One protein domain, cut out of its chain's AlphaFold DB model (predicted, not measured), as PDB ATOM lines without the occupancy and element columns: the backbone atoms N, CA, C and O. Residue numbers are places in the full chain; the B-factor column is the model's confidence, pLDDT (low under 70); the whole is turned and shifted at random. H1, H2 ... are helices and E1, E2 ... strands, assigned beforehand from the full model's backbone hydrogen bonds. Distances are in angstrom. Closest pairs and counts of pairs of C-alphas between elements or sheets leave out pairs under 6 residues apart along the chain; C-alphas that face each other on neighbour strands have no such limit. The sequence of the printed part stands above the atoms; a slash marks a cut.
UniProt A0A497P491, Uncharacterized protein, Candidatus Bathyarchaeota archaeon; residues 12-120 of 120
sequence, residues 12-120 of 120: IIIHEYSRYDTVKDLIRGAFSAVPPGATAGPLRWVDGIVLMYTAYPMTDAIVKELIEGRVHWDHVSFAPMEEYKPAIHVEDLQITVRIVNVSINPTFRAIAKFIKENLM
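What this domain is: This is residues 12 to 120 of the 120 residues of an uncharacterized protein of Candidatus Bathyarchaeota archaeon (UniProt A0A497P491). One strongly twisted sheet of six strands curls round H1 on one face, while H3 packs on its opposite face, giving three layers: helix, sheet, helix. H2 lies out at one end of the long axis, and the turn between E5 and E6 lies at the other. The printed part has 109 residues, with three named helices and six named strands in the order E1 H1 E2 E3 H2 E4 E5 E6 H3. The sheet, E1 E4 E3 E2 E6 E5, is mixed, and the class is mixed, helices and strands. The whole is compact, with a radius of gyration of the C-alphas of 14.5 A and spans of 43 by 29 by 22 A.

How they stand to each other: Start at inner strands E4, residues 70 to 80, and E3, residues 49 to 55, antiparallel, with N 52 and O 77 2.9 A apart. Edge strand E1, residues 12 to 19, is parallel to E4, with N 13 and O 71 2.8 A apart; E1 bends by 77 degrees at residue 15, E4 by 76 degrees at residue 74. E2, residues 39 to 46, forms a hairpin with E3, with N 44 and O 51 2.9 A apart. E6, residues 95 to 101, is parallel to E2, with N 43 and O 98 2.9 A apart, and forms a hairpin with edge strand E5, residues 87 to 90, with N 88 and O 97 2.9 A apart. H1, residues 23 to 31, touches E4, their closest C-alphas being Val 23 and Ala 79, 5.3 A apart. E1, H1 and E2 make a split strand-helix-strand unit, two strands running the same way with E4 and E3 between them, its crossover right-handed. H3, residues 106 to 118, touches E2, closest at the C-alphas of Val 46 and Ala 112, 6.4 A. H2, residues 60 to 68, only grazes the sheet, closest to E4 at the C-alphas of Glu 65 and Val 71, 6.6 A. In H1, H2 and H3 every O i to N i+4 pair is within hydrogen-bond range.

Where its parts are: Find C-alpha 12 at (363.024, 276.260, 280.683), where E1 begins. E4 spans 26.2 A, E2 20.8 A and H3 18.2 A, ending at C-alpha 118, (369.057, 280.397, 268.202).

The domain as a whole: The C-alphas farthest apart, Glu 68 and Asp 92, are 43.9 A apart. The printed part has no cut, no link is long, and no printed residue is under 70 in pLDDT.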
ATOM      1  N   ILE A  12     361.761 275.716 280.188       97.75
ATOM      2  CA  ILE A  12     363.024 276.260 280.683       97.75
ATOM      3  C   ILE A  12     363.098 277.699 280.178       97.75
ATOM      4  O   ILE A  12     362.977 277.930 278.976       97.75
ATOM      5  N   ILE A  13     363.260 278.651 281.089       98.06
ATOM      6  CA  ILE A  13     363.475 280.063 280.789       98.06
ATOM      7  C   ILE A  13     364.952 280.347 281.050       98.06
ATOM      8  O   ILE A  13     365.403 280.204 282.186       98.06
ATOM      9  N   ILE A  14     365.689 280.708 280.003       98.19
ATOM     10  CA  ILE A  14     367.086 281.146 280.086       98.19
ATOM     11  C   ILE A  14     367.063 282.668 280.057       98.19
ATOM     12  O   ILE A  14     366.556 283.233 279.089       98.19
ATOM     13  N   HIS A  15     367.559 283.311 281.111       98.00
ATOM     14  CA  HIS A  15     367.561 284.774 281.192       98.00
ATOM     15  C   HIS A  15     368.820 285.382 280.583       98.00
ATOM     16  O   HIS A  15     368.711 286.335 279.826       98.00
ATOM     17  N   GLU A  16     369.984 284.783 280.828       98.06
ATOM     18  CA  GLU A  16     371.259 285.230 280.265       98.06
ATOM     19  C   GLU A  16     372.083 284.057 279.718       98.06
ATOM     20  O   GLU A  16     371.907 282.894 280.113       98.06
ATOM     21  N   TYR A  17     373.011 284.346 278.802       98.38
ATOM     22  CA  TYR A  17     373.904 283.324 278.260       98.38
ATOM     23  C   TYR A  17     375.298 283.838 277.897       98.38
ATOM     24  O   TYR A  17     375.499 285.000 277.560       98.38
ATOM     25  N   SER A  18     376.264 282.919 277.899       98.31
ATOM     26  CA  SER A  18     377.608 283.137 277.357       98.31
ATOM     27  C   SER A  18     378.002 281.984 276.441       98.31
ATOM     28  O   SER A  18     378.038 280.823 276.866       98.31
ATOM     29  N   ARG A  19     378.344 282.312 275.194       98.12
ATOM     30  CA  ARG A  19     378.885 281.362 274.219       98.12
ATOM     31  C   ARG A  19     380.409 281.424 274.234       98.12
ATOM     32  O   ARG A  19     380.982 282.499 274.095       98.12
ATOM     33  N   TYR A  20     381.044 280.265 274.342       98.31
ATOM     34  CA  TYR A  20     382.485 280.102 274.188       98.31
ATOM     35  C   TYR A  20     382.781 279.355 272.890       98.31
ATOM     36  O   TYR A  20     382.048 278.436 272.518       98.31
ATOM     37  N   ASP A  21     383.877 279.713 272.225       97.81
ATOM     38  CA  ASP A  21     384.261 279.073 270.964       97.81
ATOM     39  C   ASP A  21     384.807 277.654 271.177       97.81
ATOM     40  O   ASP A  21     384.645 276.787 270.319       97.81
ATOM     41  N   THR A  22     385.412 277.381 272.341       97.69
ATOM     42  CA  THR A  22     385.928 276.051 272.684       97.69
ATOM     43  C   THR A  22     385.538 275.609 274.091       97.69
ATOM     44  O   THR A  22     385.350 276.413 275.008       97.69
ATOM     45  N   VAL A  23     385.492 274.289 274.300       97.50
ATOM     46  CA  VAL A  23     385.254 273.707 275.631       97.50
ATOM     47  C   VAL A  23     386.336 274.107 276.637       97.50
ATOM     48  O   VAL A  23     386.043 274.271 277.818       97.50
ATOM     49  N   LYS A  24     387.588 274.273 276.192       96.94
ATOM     50  CA  LYS A  24     388.680 274.686 277.083       96.94
ATOM     51  C   LYS A  24     388.476 276.118 277.578       96.94
ATOM     52  O   LYS A  24     388.726 276.373 278.750       96.94
ATOM     53  N   ASP A  25     387.963 277.017 276.740       97.44
ATOM     54  CA  ASP A  25     387.687 278.400 277.147       97.44
ATOM     55  C   ASP A  25     386.502 278.482 278.106       97.44
ATOM     56  O   ASP A  25     386.585 279.177 279.118       97.44
ATOM     57  N   LEU A  26     385.457 277.675 277.871       97.94
ATOM     58  CA  LEU A  26     384.383 277.488 278.848       97.94
ATOM     59  C   LEU A  26     384.937 277.010 280.199       97.94
ATOM     60  O   LEU A  26     384.576 277.554 281.238       97.94
ATOM     61  N   ILE A  27     385.825 276.009 280.198       97.50
ATOM     62  CA  ILE A  27     386.445 275.490 281.426       97.50
ATOM     63  C   ILE A  27     387.255 276.578 282.137       97.50
ATOM     64  O   ILE A  27     387.144 276.706 283.355       97.50
ATOM     65  N   ARG A  28     388.032 277.381 281.400       95.69
ATOM     66  CA  ARG A  28     388.801 278.496 281.975       95.69
ATOM     67  C   ARG A  28     387.904 279.537 282.624       95.69
ATOM     68  O   ARG A  28     388.196 279.960 283.738       95.69
ATOM     69  N   GLY A  29     386.807 279.911 281.969       94.56
ATOM     70  CA  GLY A  29     385.836 280.846 282.537       94.56
ATOM     71  C   GLY A  29     385.142 280.289 283.785       94.56
ATOM     72  O   GLY A  29     385.012 280.984 284.788       94.56
ATOM     73  N   ALA A  30     384.744 279.017 283.745       94.75
ATOM     74  CA  ALA A  30     383.947 278.378 284.790       94.75
ATOM     75  C   ALA A  30     384.740 277.934 286.029       94.75
ATOM     76  O   ALA A  30     384.185 277.873 287.126       94.75
ATOM     77  N   PHE A  31     386.010 277.564 285.857       95.31
ATOM     78  CA  PHE A  31     386.795 276.855 286.872       95.31
ATOM     79  C   PHE A  31     388.157 277.501 287.150       95.31
ATOM     80  O   PHE A  31     389.046 276.843 287.681       95.31
ATOM     81  N   SER A  32     388.325 278.792 286.850       90.31
ATOM     82  CA  SER A  32     389.563 279.545 287.118       90.31
ATOM     83  C   SER A  32     389.995 279.541 288.590       90.31
ATOM     84  O   SER A  32     391.184 279.620 288.880       90.31
ATOM     85  N   ALA A  33     389.045 279.429 289.521       93.06
ATOM     86  CA  ALA A  33     389.309 279.386 290.959       93.06
ATOM     87  C   ALA A  33     389.595 277.968 291.500       93.06
ATOM     88  O   ALA A  33     389.820 277.804 292.699       93.06
ATOM     89  N   VAL A  34     389.548 276.931 290.654       95.44
ATOM     90  CA  VAL A  34     389.802 275.552 291.085       95.44
ATOM     91  C   VAL A  34     391.313 275.333 291.250       95.44
ATOM     92  O   VAL A  34     392.065 275.636 290.326       95.44
ATOM     93  N   PRO A  35     391.779 274.777 292.388       95.81
ATOM     94  CA  PRO A  35     393.202 274.540 292.603       95.81
ATOM     95  C   PRO A  35     393.815 273.555 291.589       95.81
ATOM     96  O   PRO A  35     393.171 272.556 291.247       95.81
ATOM     97  N   PRO A  36     395.083 273.763 291.182       96.00
ATOM     98  CA  PRO A  36     395.854 272.788 290.414       96.00
ATOM     99  C   PRO A  36     395.826 271.383 291.033       96.00
ATOM    100  O   PRO A  36     395.883 271.222 292.253       96.00
ATOM    101  N   GLY A  37     395.728 270.352 290.193       94.56
ATOM    102  CA  GLY A  37     395.632 268.946 290.596       94.56
ATOM    103  C   GLY A  37     394.228 268.488 291.008       94.56
ATOM    104  O   GLY A  37     394.004 267.287 291.175       94.56
ATOM    105  N   ALA A  38     393.262 269.402 291.148       96.31
ATOM    106  CA  ALA A  38     391.895 269.046 291.507       96.31
ATOM    107  C   ALA A  38     391.067 268.544 290.308       96.31
ATOM    108  O   ALA A  38     391.374 268.761 289.130       96.31
ATOM    109  N   THR A  39     389.962 267.870 290.631       96.38
ATOM    110  CA  THR A  39     388.917 267.504 289.668       96.38
ATOM    111  C   THR A  39     387.721 268.439 289.828       96.38
ATOM    112  O   THR A  39     387.252 268.637 290.946       96.38
ATOM    113  N   ALA A  40     387.209 268.987 288.724       95.81
ATOM    114  CA  ALA A  40     386.062 269.900 288.706       95.81
ATOM    115  C   ALA A  40     384.869 269.346 287.907       95.81
ATOM    116  O   ALA A  40     384.961 268.314 287.232       95.81
ATOM    117  N   GLY A  41     383.747 270.069 287.957       92.31
ATOM    118  CA  GLY A  41     382.518 269.759 287.226       92.31
ATOM    119  C   GLY A  41     381.433 269.085 288.088       92.31
ATOM    120  O   GLY A  41     381.435 269.245 289.306       92.31
ATOM    121  N   PRO A  42     380.487 268.347 287.475       95.19
ATOM    122  CA  PRO A  42     380.460 267.997 286.059       95.19
ATOM    123  C   PRO A  42     379.908 269.113 285.157       95.19
ATOM    124  O   PRO A  42     378.925 269.775 285.497       95.19
ATOM    125  N   LEU A  43     380.484 269.254 283.961       98.06
ATOM    126  CA  LEU A  43     379.798 269.894 282.834       98.06
ATOM    127  C   LEU A  43     378.839 268.895 282.171       98.06
ATOM    128  O   LEU A  43     379.029 267.680 282.262       98.06
ATOM    129  N   ARG A  44     377.797 269.391 281.504       98.56
ATOM    130  CA  ARG A  44     376.755 268.554 280.891       98.56
ATOM    131  C   ARG A  44     376.911 268.558 279.384       98.56
ATOM    132  O   ARG A  44     376.796 269.611 278.772       98.56
ATOM    133  N   TRP A  45     377.153 267.393 278.804       98.75
ATOM    134  CA  TRP A  45     377.181 267.208 277.361       98.75
ATOM    135  C   TRP A  45     375.837 266.692 276.861       98.75
ATOM    136  O   TRP A  45     375.260 265.776 277.454       98.75
ATOM    137  N   VAL A  46     375.352 267.274 275.769       98.69
ATOM    138  CA  VAL A  46     374.144 266.836 275.072       98.69
ATOM    139  C   VAL A  46     374.203 267.274 273.614       98.69
ATOM    140  O   VAL A  46     374.434 268.440 273.319       98.69
ATOM    141  N   ASP A  47     373.987 266.332 272.703       97.31
ATOM    142  CA  ASP A  47     373.756 266.565 271.271       97.31
ATOM    143  C   ASP A  47     374.752 267.540 270.609       97.31
ATOM    144  O   ASP A  47     374.350 268.445 269.868       97.31
ATOM    145  N   GLY A  48     376.049 267.346 270.871       98.06
ATOM    146  CA  GLY A  48     377.134 268.105 270.241       98.06
ATOM    147  C   GLY A  48     377.512 269.414 270.942       98.06
ATOM    148  O   GLY A  48     378.335 270.164 270.421       98.06
ATOM    149  N   ILE A  49     376.937 269.705 272.112       98.50
ATOM    150  CA  ILE A  49     377.314 270.855 272.941       98.50
ATOM    151  C   ILE A  49     377.636 270.420 274.368       98.50
ATOM    152  O   ILE A  49     377.129 269.413 274.868       98.50
ATOM    153  N   VAL A  50     378.451 271.217 275.050       98.56
ATOM    154  CA  VAL A  50     378.676 271.121 276.492       98.56
ATOM    155  C   VAL A  50     378.225 272.411 277.157       98.56
ATOM    156  O   VAL A  50     378.470 273.499 276.641       98.56
ATOM    157  N   LEU A  51     377.545 272.291 278.294       98.38
ATOM    158  CA  LEU A  51     376.985 273.429 279.003       98.38
ATOM    159  C   LEU A  51     377.069 273.291 280.521       98.38
ATOM    160  O   LEU A  51     377.154 272.198 281.093       98.38
ATOM    161  N   MET A  52     376.955 274.436 281.175       97.94
ATOM    162  CA  MET A  52     376.592 274.570 282.577       97.94
ATOM    163  C   MET A  52     375.580 275.697 282.731       97.94
ATOM    164  O   MET A  52     375.457 276.557 281.864       97.94
ATOM    165  N   TYR A  53     374.856 275.682 283.840       97.50
ATOM    166  CA  TYR A  53     373.858 276.694 284.134       97.50
ATOM    167  C   TYR A  53     373.884 277.046 285.616       97.50
ATOM    168  O   TYR A  53     374.246 276.210 286.453       97.50
ATOM    169  N   THR A  54     373.455 278.261 285.927       96.56
ATOM    170  CA  THR A  54     373.122 278.710 287.277       96.56
ATOM    171  C   THR A  54     371.609 278.852 287.387       96.56
ATOM    172  O   THR A  54     370.924 279.257 286.448       96.56
ATOM    173  N   ALA A  55     371.059 278.453 288.528       95.12
ATOM    174  CA  ALA A  55     369.651 278.653 288.847       95.12
ATOM    175  C   ALA A  55     369.525 279.768 289.886       95.12
ATOM    176  O   ALA A  55     370.474 280.039 290.624       95.12
ATOM    177  N   TYR A  56     368.341 280.367 289.981       95.19
ATOM    178  CA  TYR A  56     368.042 281.289 291.070       95.19
ATOM    179  C   TYR A  56     368.058 280.585 292.438       95.19
ATOM    180  O   TYR A  56     367.779 279.381 292.518       95.19
ATOM    181  N   PRO A  57     368.324 281.327 293.529       96.06
ATOM    182  CA  PRO A  57     368.106 280.840 294.886       96.06
ATOM    183  C   PRO A  57     366.667 280.345 295.093       96.06
ATOM    184  O   PRO A  57     365.717 280.911 294.552       96.06
ATOM    185  N   MET A  58     366.501 279.305 295.913       95.62
ATOM    186  CA  MET A  58     365.194 278.715 296.214       95.62
ATOM    187  C   MET A  58     364.402 279.618 297.168       95.62
ATOM    188  O   MET A  58     364.469 279.466 298.385       95.62
ATOM    189  N   THR A  59     363.671 280.572 296.602       97.75
ATOM    190  CA  THR A  59     362.660 281.377 297.301       97.75
ATOM    191  C   THR A  59     361.267 280.807 297.047       97.75
ATOM    192  O   THR A  59     361.072 280.061 296.085       97.75
ATOM    193  N   ASP A  60     360.271 281.198 297.845       98.06
ATOM    194  CA  ASP A  60     358.881 280.743 297.663       98.06
ATOM    195  C   ASP A  60     358.351 281.011 296.244       98.06
ATOM    196  O   ASP A  60     357.656 280.176 295.662       98.06
ATOM    197  N   ALA A  61     358.734 282.147 295.650       97.06
ATOM    198  CA  ALA A  61     358.378 282.490 294.276       97.06
ATOM    199  C   ALA A  61     358.987 281.508 293.259       97.06
ATOM    200  O   ALA A  61     358.275 280.993 292.398       97.06
ATOM    201  N   ILE A  62     360.282 281.195 293.383       97.69
ATOM    202  CA  ILE A  62     360.967 280.244 292.494       97.69
ATOM    203  C   ILE A  62     360.427 278.823 292.687       97.69
ATOM    204  O   ILE A  62     360.198 278.112 291.709       97.69
ATOM    205  N   VAL A  63     360.169 278.404 293.929       97.50
ATOM    206  CA  VAL A  63     359.607 277.079 294.235       97.50
ATOM    207  C   VAL A  63     358.222 276.912 293.611       97.50
ATOM    208  O   VAL A  63     357.946 275.857 293.034       97.50
ATOM    209  N   LYS A  64     357.376 277.946 293.652       97.94
ATOM    210  CA  LYS A  64     356.063 277.922 292.998       97.94
ATOM    211  C   LYS A  64     356.181 277.681 291.487       97.94
ATOM    212  O   LYS A  64     355.543 276.762 290.975       97.94
ATOM    213  N   GLU A  65     357.037 278.432 290.793       97.88
ATOM    214  CA  GLU A  65     357.295 278.239 289.355       97.88
ATOM    215  C   GLU A  65     357.784 276.808 289.057       97.88
ATOM    216  O   GLU A  65     357.257 276.132 288.165       97.88
ATOM    217  N   LEU A  66     358.735 276.309 289.858       95.88
ATOM    218  CA  LEU A  66     359.318 274.970 289.711       95.88
ATOM    219  C   LEU A  66     358.278 273.852 289.852       95.88
ATOM    220  O   LEU A  66     358.310 272.894 289.068       95.88
ATOM    221  N   ILE A  67     357.375 273.967 290.831       96.62
ATOM    222  CA  ILE A  67     356.271 273.019 291.056       96.62
ATOM    223  C   ILE A  67     355.293 273.052 289.880       96.62
ATOM    224  O   ILE A  67     354.856 272.004 289.408       96.62
ATOM    225  N   GLU A  68     354.996 274.235 289.342       97.00
ATOM    226  CA  GLU A  68     354.117 274.385 288.177       97.00
ATOM    227  C   GLU A  68     354.762 273.916 286.855       97.00
ATOM    228  O   GLU A  68     354.077 273.788 285.828       97.00
ATOM    229  N   GLY A  69     356.058 273.582 286.893       96.81
ATOM    230  CA  GLY A  69     356.824 272.992 285.798       96.81
ATOM    231  C   GLY A  69     357.651 273.994 284.993       96.81
ATOM    232  O   GLY A  69     358.153 273.617 283.930       96.81
ATOM    233  N   ARG A  70     357.792 275.235 285.469       97.75
ATOM    234  CA  ARG A  70     358.603 276.294 284.854       97.75
ATOM    235  C   ARG A  70     359.916 276.436 285.617       97.75
ATOM    236  O   ARG A  70     359.934 276.607 286.830       97.75
ATOM    237  N   VAL A  71     361.034 276.301 284.915       97.31
ATOM    238  CA  VAL A  71     362.369 276.390 285.515       97.31
ATOM    239  C   VAL A  71     363.061 277.621 284.973       97.31
ATOM    240  O   VAL A  71     363.178 277.774 283.762       97.31
ATOM    241  N   HIS A  72     363.569 278.452 285.873       97.69
ATOM    242  CA  HIS A  72     364.380 279.603 285.511       97.69
ATOM    243  C   HIS A  72     365.857 279.277 285.696       97.69
ATOM    244  O   HIS A  72     366.306 278.934 286.794       97.69
ATOM    245  N   TRP A  73     366.600 279.375 284.604       97.88
ATOM    246  CA  TRP A  73     368.050 279.417 284.606       97.88
ATOM    247  C   TRP A  73     368.467 280.867 284.475       97.88
ATOM    248  O   TRP A  73     368.118 281.533 283.502       97.88
ATOM    249  N   ASP A  74     369.169 281.335 285.496       98.06
ATOM    250  CA  ASP A  74     369.687 282.694 285.548       98.06
ATOM    251  C   ASP A  74     370.699 282.894 284.418       98.06
ATOM    252  O   ASP A  74     370.525 283.767 283.577       98.06
ATOM    253  N   HIS A  75     371.671 281.986 284.306       98.19
ATOM    254  CA  HIS A  75     372.667 282.026 283.245       98.19
ATOM    255  C   HIS A  75     372.966 280.636 282.678       98.19
ATOM    256  O   HIS A  75     372.984 279.642 283.411       98.19
ATOM    257  N   VAL A  76     373.271 280.562 281.379       98.38
ATOM    258  CA  VAL A  76     373.812 279.364 280.719       98.38
ATOM    259  C   VAL A  76     375.126 279.689 280.021       98.38
ATOM    260  O   VAL A  76     375.195 280.563 279.165       98.38
ATOM    261  N   SER A  77     376.172 278.928 280.327       98.44
ATOM    262  CA  SER A  77     377.432 278.966 279.582       98.44
ATOM    263  C   SER A  77     377.589 277.696 278.767       98.44
ATOM    264  O   SER A  77     377.407 276.603 279.310       98.44
ATOM    265  N   PHE A  78     377.933 277.817 277.487       98.69
ATOM    266  CA  PHE A  78     378.057 276.661 276.600       98.69
ATOM    267  C   PHE A  78     379.155 276.819 275.546       98.69
ATOM    268  O   PHE A  78     379.589 277.929 275.238       98.69
ATOM    269  N   ALA A  79     379.592 275.684 275.001       98.62
ATOM    270  CA  ALA A  79     380.561 275.584 273.914       98.62
ATOM    271  C   ALA A  79     380.240 274.378 273.007       98.62
ATOM    272  O   ALA A  79     379.648 273.399 273.486       98.62
ATOM    273  N   PRO A  80     380.644 274.396 271.722       98.38
ATOM    274  CA  PRO A  80     380.541 273.225 270.856       98.38
ATOM    275  C   PRO A  80     381.453 272.088 271.337       98.38
ATOM    276  O   PRO A  80     382.580 272.309 271.786       98.38
ATOM    277  N   MET A  81     380.963 270.853 271.232       98.00
ATOM    278  CA  MET A  81     381.698 269.624 271.533       98.00
ATOM    279  C   MET A  81     381.054 268.452 270.780       98.00
ATOM    280  O   MET A  81     380.196 267.768 271.329       98.00
ATOM    281  N   GLU A  82     381.441 268.231 269.522       96.94
ATOM    282  CA  GLU A  82     380.783 267.255 268.632       96.94
ATOM    283  C   GLU A  82     380.731 265.841 269.225       96.94
ATOM    284  O   GLU A  82     379.681 265.201 269.241       96.94
ATOM    285  N   GLU A  83     381.850 265.385 269.788       97.69
ATOM    286  CA  GLU A  83     381.969 264.070 270.405       97.69
ATOM    287  C   GLU A  83     381.971 264.161 271.927       97.69
ATOM    288  O   GLU A  83     382.717 264.942 272.526       97.69
ATOM    289  N   TYR A  84     381.192 263.295 272.572       98.19
ATOM    290  CA  TYR A  84     381.233 263.143 274.019       98.19
ATOM    291  C   TYR A  84     382.602 262.629 274.481       98.19
ATOM    292  O   TYR A  84     383.065 261.570 274.058       98.19
ATOM    293  N   LYS A  85     383.207 263.337 275.437       97.88
ATOM    294  CA  LYS A  85     384.379 262.873 276.189       97.88
ATOM    295  C   LYS A  85     384.045 262.948 277.675       97.88
ATOM    296  O   LYS A  85     383.609 264.007 278.112       97.88
ATOM    297  N   PRO A  86     384.252 261.882 278.467       97.44
ATOM    298  CA  PRO A  86     383.840 261.831 279.876       97.44
ATOM    299  C   PRO A  86     384.671 262.732 280.800       97.44
ATOM    300  O   PRO A  86     384.290 262.984 281.947       97.44
ATOM    301  N   ALA A  87     385.828 263.193 280.327       97.44
ATOM    302  CA  ALA A  87     386.666 264.149 281.023       97.44
ATOM    303  C   ALA A  87     387.512 264.949 280.026       97.44
ATOM    304  O   ALA A  87     387.838 264.456 278.944       97.44
ATOM    305  N   ILE A  88     387.894 266.160 280.420       97.50
ATOM    306  CA  ILE A  88     388.868 266.991 279.709       97.50
ATOM    307  C   ILE A  88     389.931 267.430 280.708       97.50
ATOM    308  O   ILE A  88     389.612 268.005 281.749       97.50
ATOM    309  N   HIS A  89     391.189 267.159 280.376       97.25
ATOM    310  CA  HIS A  89     392.329 267.706 281.094       97.25
ATOM    311  C   HIS A  89     392.712 269.063 280.490       97.25
ATOM    312  O   HIS A  89     392.798 269.197 279.264       97.25
ATOM    313  N   VAL A  90     392.911 270.064 281.345       95.81
ATOM    314  CA  VAL A  90     393.343 271.409 280.952       95.81
ATOM    315  C   VAL A  90     394.712 271.656 281.570       95.81
ATOM    316  O   VAL A  90     394.816 271.896 282.769       95.81
ATOM    317  N   GLU A  91     395.751 271.540 280.741       93.94
ATOM    318  CA  GLU A  91     397.161 271.518 281.158       93.94
ATOM    319  C   GLU A  91     397.593 272.803 281.872       93.94
ATOM    320  O   GLU A  91     398.255 272.732 282.902       93.94
ATOM    321  N   ASP A  92     397.176 273.969 281.370       92.81
ATOM    322  CA  ASP A  92     397.534 275.276 281.930       92.81
ATOM    323  C   ASP A  92     396.950 275.505 283.329       92.81
ATOM    324  O   ASP A  92     397.590 276.127 284.173       92.81
ATOM    325  N   LEU A  93     395.765 274.952 283.598       92.94
ATOM    326  CA  LEU A  93     395.139 274.981 284.922       92.94
ATOM    327  C   LEU A  93     395.539 273.778 285.790       92.94
ATOM    328  O   LEU A  93     395.278 273.768 286.990       92.94
ATOM    329  N   GLN A  94     396.135 272.744 285.189       96.06
ATOM    330  CA  GLN A  94     396.418 271.444 285.801       96.06
ATOM    331  C   GLN A  94     395.189 270.786 286.456       96.06
ATOM    332  O   GLN A  94     395.320 270.059 287.440       96.06
ATOM    333  N   ILE A  95     393.988 271.009 285.915       97.50
ATOM    334  CA  ILE A  95     392.745 270.409 286.425       97.50
ATOM    335  C   ILE A  95     392.181 269.377 285.452       97.50
ATOM    336  O   ILE A  95     392.415 269.419 284.241       97.50
ATOM    337  N   THR A  96     391.372 268.465 285.984       97.69
ATOM    338  CA  THR A  96     390.556 267.549 285.176       97.69
ATOM    339  C   THR A  96     389.083 267.870 285.374       97.69
ATOM    340  O   THR A  96     388.571 267.792 286.486       97.69
ATOM    341  N   VAL A  97     388.367 268.207 284.305       98.12
ATOM    342  CA  VAL A  97     386.927 268.488 284.371       98.12
ATOM    343  C   VAL A  97     386.150 267.259 283.936       98.12
ATOM    344  O   VAL A  97     386.358 266.745 282.837       98.12
ATOM    345  N   ARG A  98     385.240 266.784 284.789       98.25
ATOM    346  CA  ARG A  98     384.310 265.700 284.453       98.25
ATOM    347  C   ARG A  98     383.193 266.224 283.563       98.25
ATOM    348  O   ARG A  98     382.671 267.316 283.777       98.25
ATOM    349  N   ILE A  99     382.784 265.406 282.605       98.44
ATOM    350  CA  ILE A  99     381.659 265.697 281.720       98.44
ATOM    351  C   ILE A  99     380.693 264.525 281.801       98.44
ATOM    352  O   ILE A  99     381.101 263.365 281.765       98.44
ATOM    353  N   VAL A 100     379.407 264.830 281.932       98.38
ATOM    354  CA  VAL A 100     378.341 263.829 281.978       98.38
ATOM    355  C   VAL A 100     377.476 263.933 280.734       98.38
ATOM    356  O   VAL A 100     377.069 265.026 280.345       98.38
ATOM    357  N   ASN A 101     377.181 262.793 280.115       98.50
ATOM    358  CA  ASN A 101     376.224 262.722 279.020       98.50
ATOM    359  C   ASN A 101     374.798 262.781 279.588       98.50
ATOM    360  O   ASN A 101     374.367 261.866 280.292       98.50
ATOM    361  N   VAL A 102     374.072 263.858 279.286       98.31
ATOM    362  CA  VAL A 102     372.681 264.057 279.725       98.31
ATOM    363  C   VAL A 102     371.667 263.867 278.595       98.31
ATOM    364  O   VAL A 102     370.487 264.158 278.792       98.31
ATOM    365  N   SER A 103     372.078 263.320 277.444       97.44
ATOM    366  CA  SER A 103     371.210 263.119 276.275       97.44
ATOM    367  C   SER A 103     370.004 262.223 276.545       97.44
ATOM    368  O   SER A 103     369.035 262.306 275.799       97.44
ATOM    369  N   ILE A 104     369.986 261.404 277.607       96.94
ATOM    370  CA  ILE A 104     368.786 260.633 277.980       96.94
ATOM    371  C   ILE A 104     367.627 261.541 278.426       96.94
ATOM    372  O   ILE A 104     366.461 261.195 278.231       96.94
ATOM    373  N   ASN A 105     367.925 262.726 278.969       96.50
ATOM    374  CA  ASN A 105     366.924 263.650 279.482       96.50
ATOM    375  C   ASN A 105     366.323 264.495 278.337       96.50
ATOM    376  O   ASN A 105     367.031 265.321 277.751       96.50
ATOM    377  N   PRO A 106     365.015 264.362 278.041       95.19
ATOM    378  CA  PRO A 106     364.374 265.092 276.947       95.19
ATOM    379  C   PRO A 106     364.439 266.614 277.114       95.19
ATOM    380  O   PRO A 106     364.505 267.331 276.119       95.19
ATOM    381  N   THR A 107     364.487 267.108 278.356       96.50
ATOM    382  CA  THR A 107     364.606 268.543 278.649       96.50
ATOM    383  C   THR A 107     365.945 269.080 278.148       96.50
ATOM    384  O   THR A 107     365.980 270.096 277.464       96.50
ATOM    385  N   PHE A 108     367.048 268.365 278.409       97.69
ATOM    386  CA  PHE A 108     368.370 268.772 277.928       97.69
ATOM    387  C   PHE A 108     368.497 268.675 276.407       97.69
ATOM    388  O   PHE A 108     369.133 269.542 275.816       97.69
ATOM    389  N   ARG A 109     367.857 267.694 275.755       97.94
ATOM    390  CA  ARG A 109     367.800 267.651 274.282       97.94
ATOM    391  C   ARG A 109     367.065 268.865 273.707       97.94
ATOM    392  O   ARG A 109     367.537 269.469 272.748       97.94
ATOM    393  N   ALA A 110     365.942 269.261 274.316       97.62
ATOM    394  CA  ALA A 110     365.201 270.457 273.909       97.62
ATOM    395  C   ALA A 110     366.033 271.739 274.083       97.62
ATOM    396  O   ALA A 110     366.073 272.570 273.180       97.62
ATOM    397  N   ILE A 111     366.757 271.861 275.202       98.00
ATOM    398  CA  ILE A 111     367.706 272.958 275.442       98.00
ATOM    399  C   ILE A 111     368.812 272.969 274.383       98.00
ATOM    400  O   ILE A 111     369.088 274.013 273.803       98.00
ATOM    401  N   ALA A 112     369.434 271.821 274.103       98.25
ATOM    402  CA  ALA A 112     370.518 271.734 273.130       98.25
ATOM    403  C   ALA A 112     370.058 272.107 271.722       98.25
ATOM    404  O   ALA A 112     370.766 272.810 271.005       98.25
ATOM    405  N   LYS A 113     368.856 271.667 271.337       98.31
ATOM    406  CA  LYS A 113     368.211 272.083 270.092       98.31
ATOM    407  C   LYS A 113     368.029 273.604 270.049       98.31
ATOM    408  O   LYS A 113     368.492 274.225 269.102       98.31
ATOM    409  N   PHE A 114     367.435 274.195 271.088       98.50
ATOM    410  CA  PHE A 114     367.220 275.643 271.164       98.50
ATOM    411  C   PHE A 114     368.530 276.434 271.058       98.50
ATOM    412  O   PHE A 114     368.606 277.367 270.264       98.50
ATOM    413  N   ILE A 115     369.563 276.034 271.810       98.25
ATOM    414  CA  ILE A 115     370.888 276.666 271.779       98.25
ATOM    415  C   ILE A 115     371.467 276.623 270.360       98.25
ATOM    416  O   ILE A 115     371.870 277.661 269.849       98.25
ATOM    417  N   LYS A 116     371.458 275.457 269.705       97.56
ATOM    418  CA  LYS A 116     371.993 275.298 268.342       97.56
ATOM    419  C   LYS A 116     371.240 276.115 267.294       97.56
ATOM    420  O   LYS A 116     371.852 276.566 266.338       97.56
ATOM    421  N   GLU A 117     369.929 276.265 267.447       97.75
ATOM    422  CA  GLU A 117     369.084 276.959 266.467       97.75
ATOM    423  C   GLU A 117     369.067 278.483 266.653       97.75
ATOM    424  O   GLU A 117     368.811 279.194 265.686       97.75
ATOM    425  N   ASN A 118     369.305 278.985 267.872       97.75
ATOM    426  CA  ASN A 118     369.057 280.397 268.202       97.75
ATOM    427  C   ASN A 118     370.255 281.131 268.817       97.75
ATOM    428  O   ASN A 118     370.288 282.357 268.756       97.75
ATOM    429  N   LEU A 119     371.199 280.423 269.448       95.50
ATOM    430  CA  LEU A 119     372.287 281.032 270.230       95.50
ATOM    431  C   LEU A 119     373.697 280.651 269.743       95.50
ATOM    432  O   LEU A 119     374.678 281.141 270.308       95.50
ATOM    433  N   MET A 120     373.812 279.759 268.753       86.81
ATOM    434  CA  MET A 120     375.089 279.328 268.167       86.81
ATOM    435  C   MET A 120     375.422 280.051 266.875       86.81
ATOM    436  O   MET A 120     374.498 280.331 266.085       86.81
TER     437      MET A 120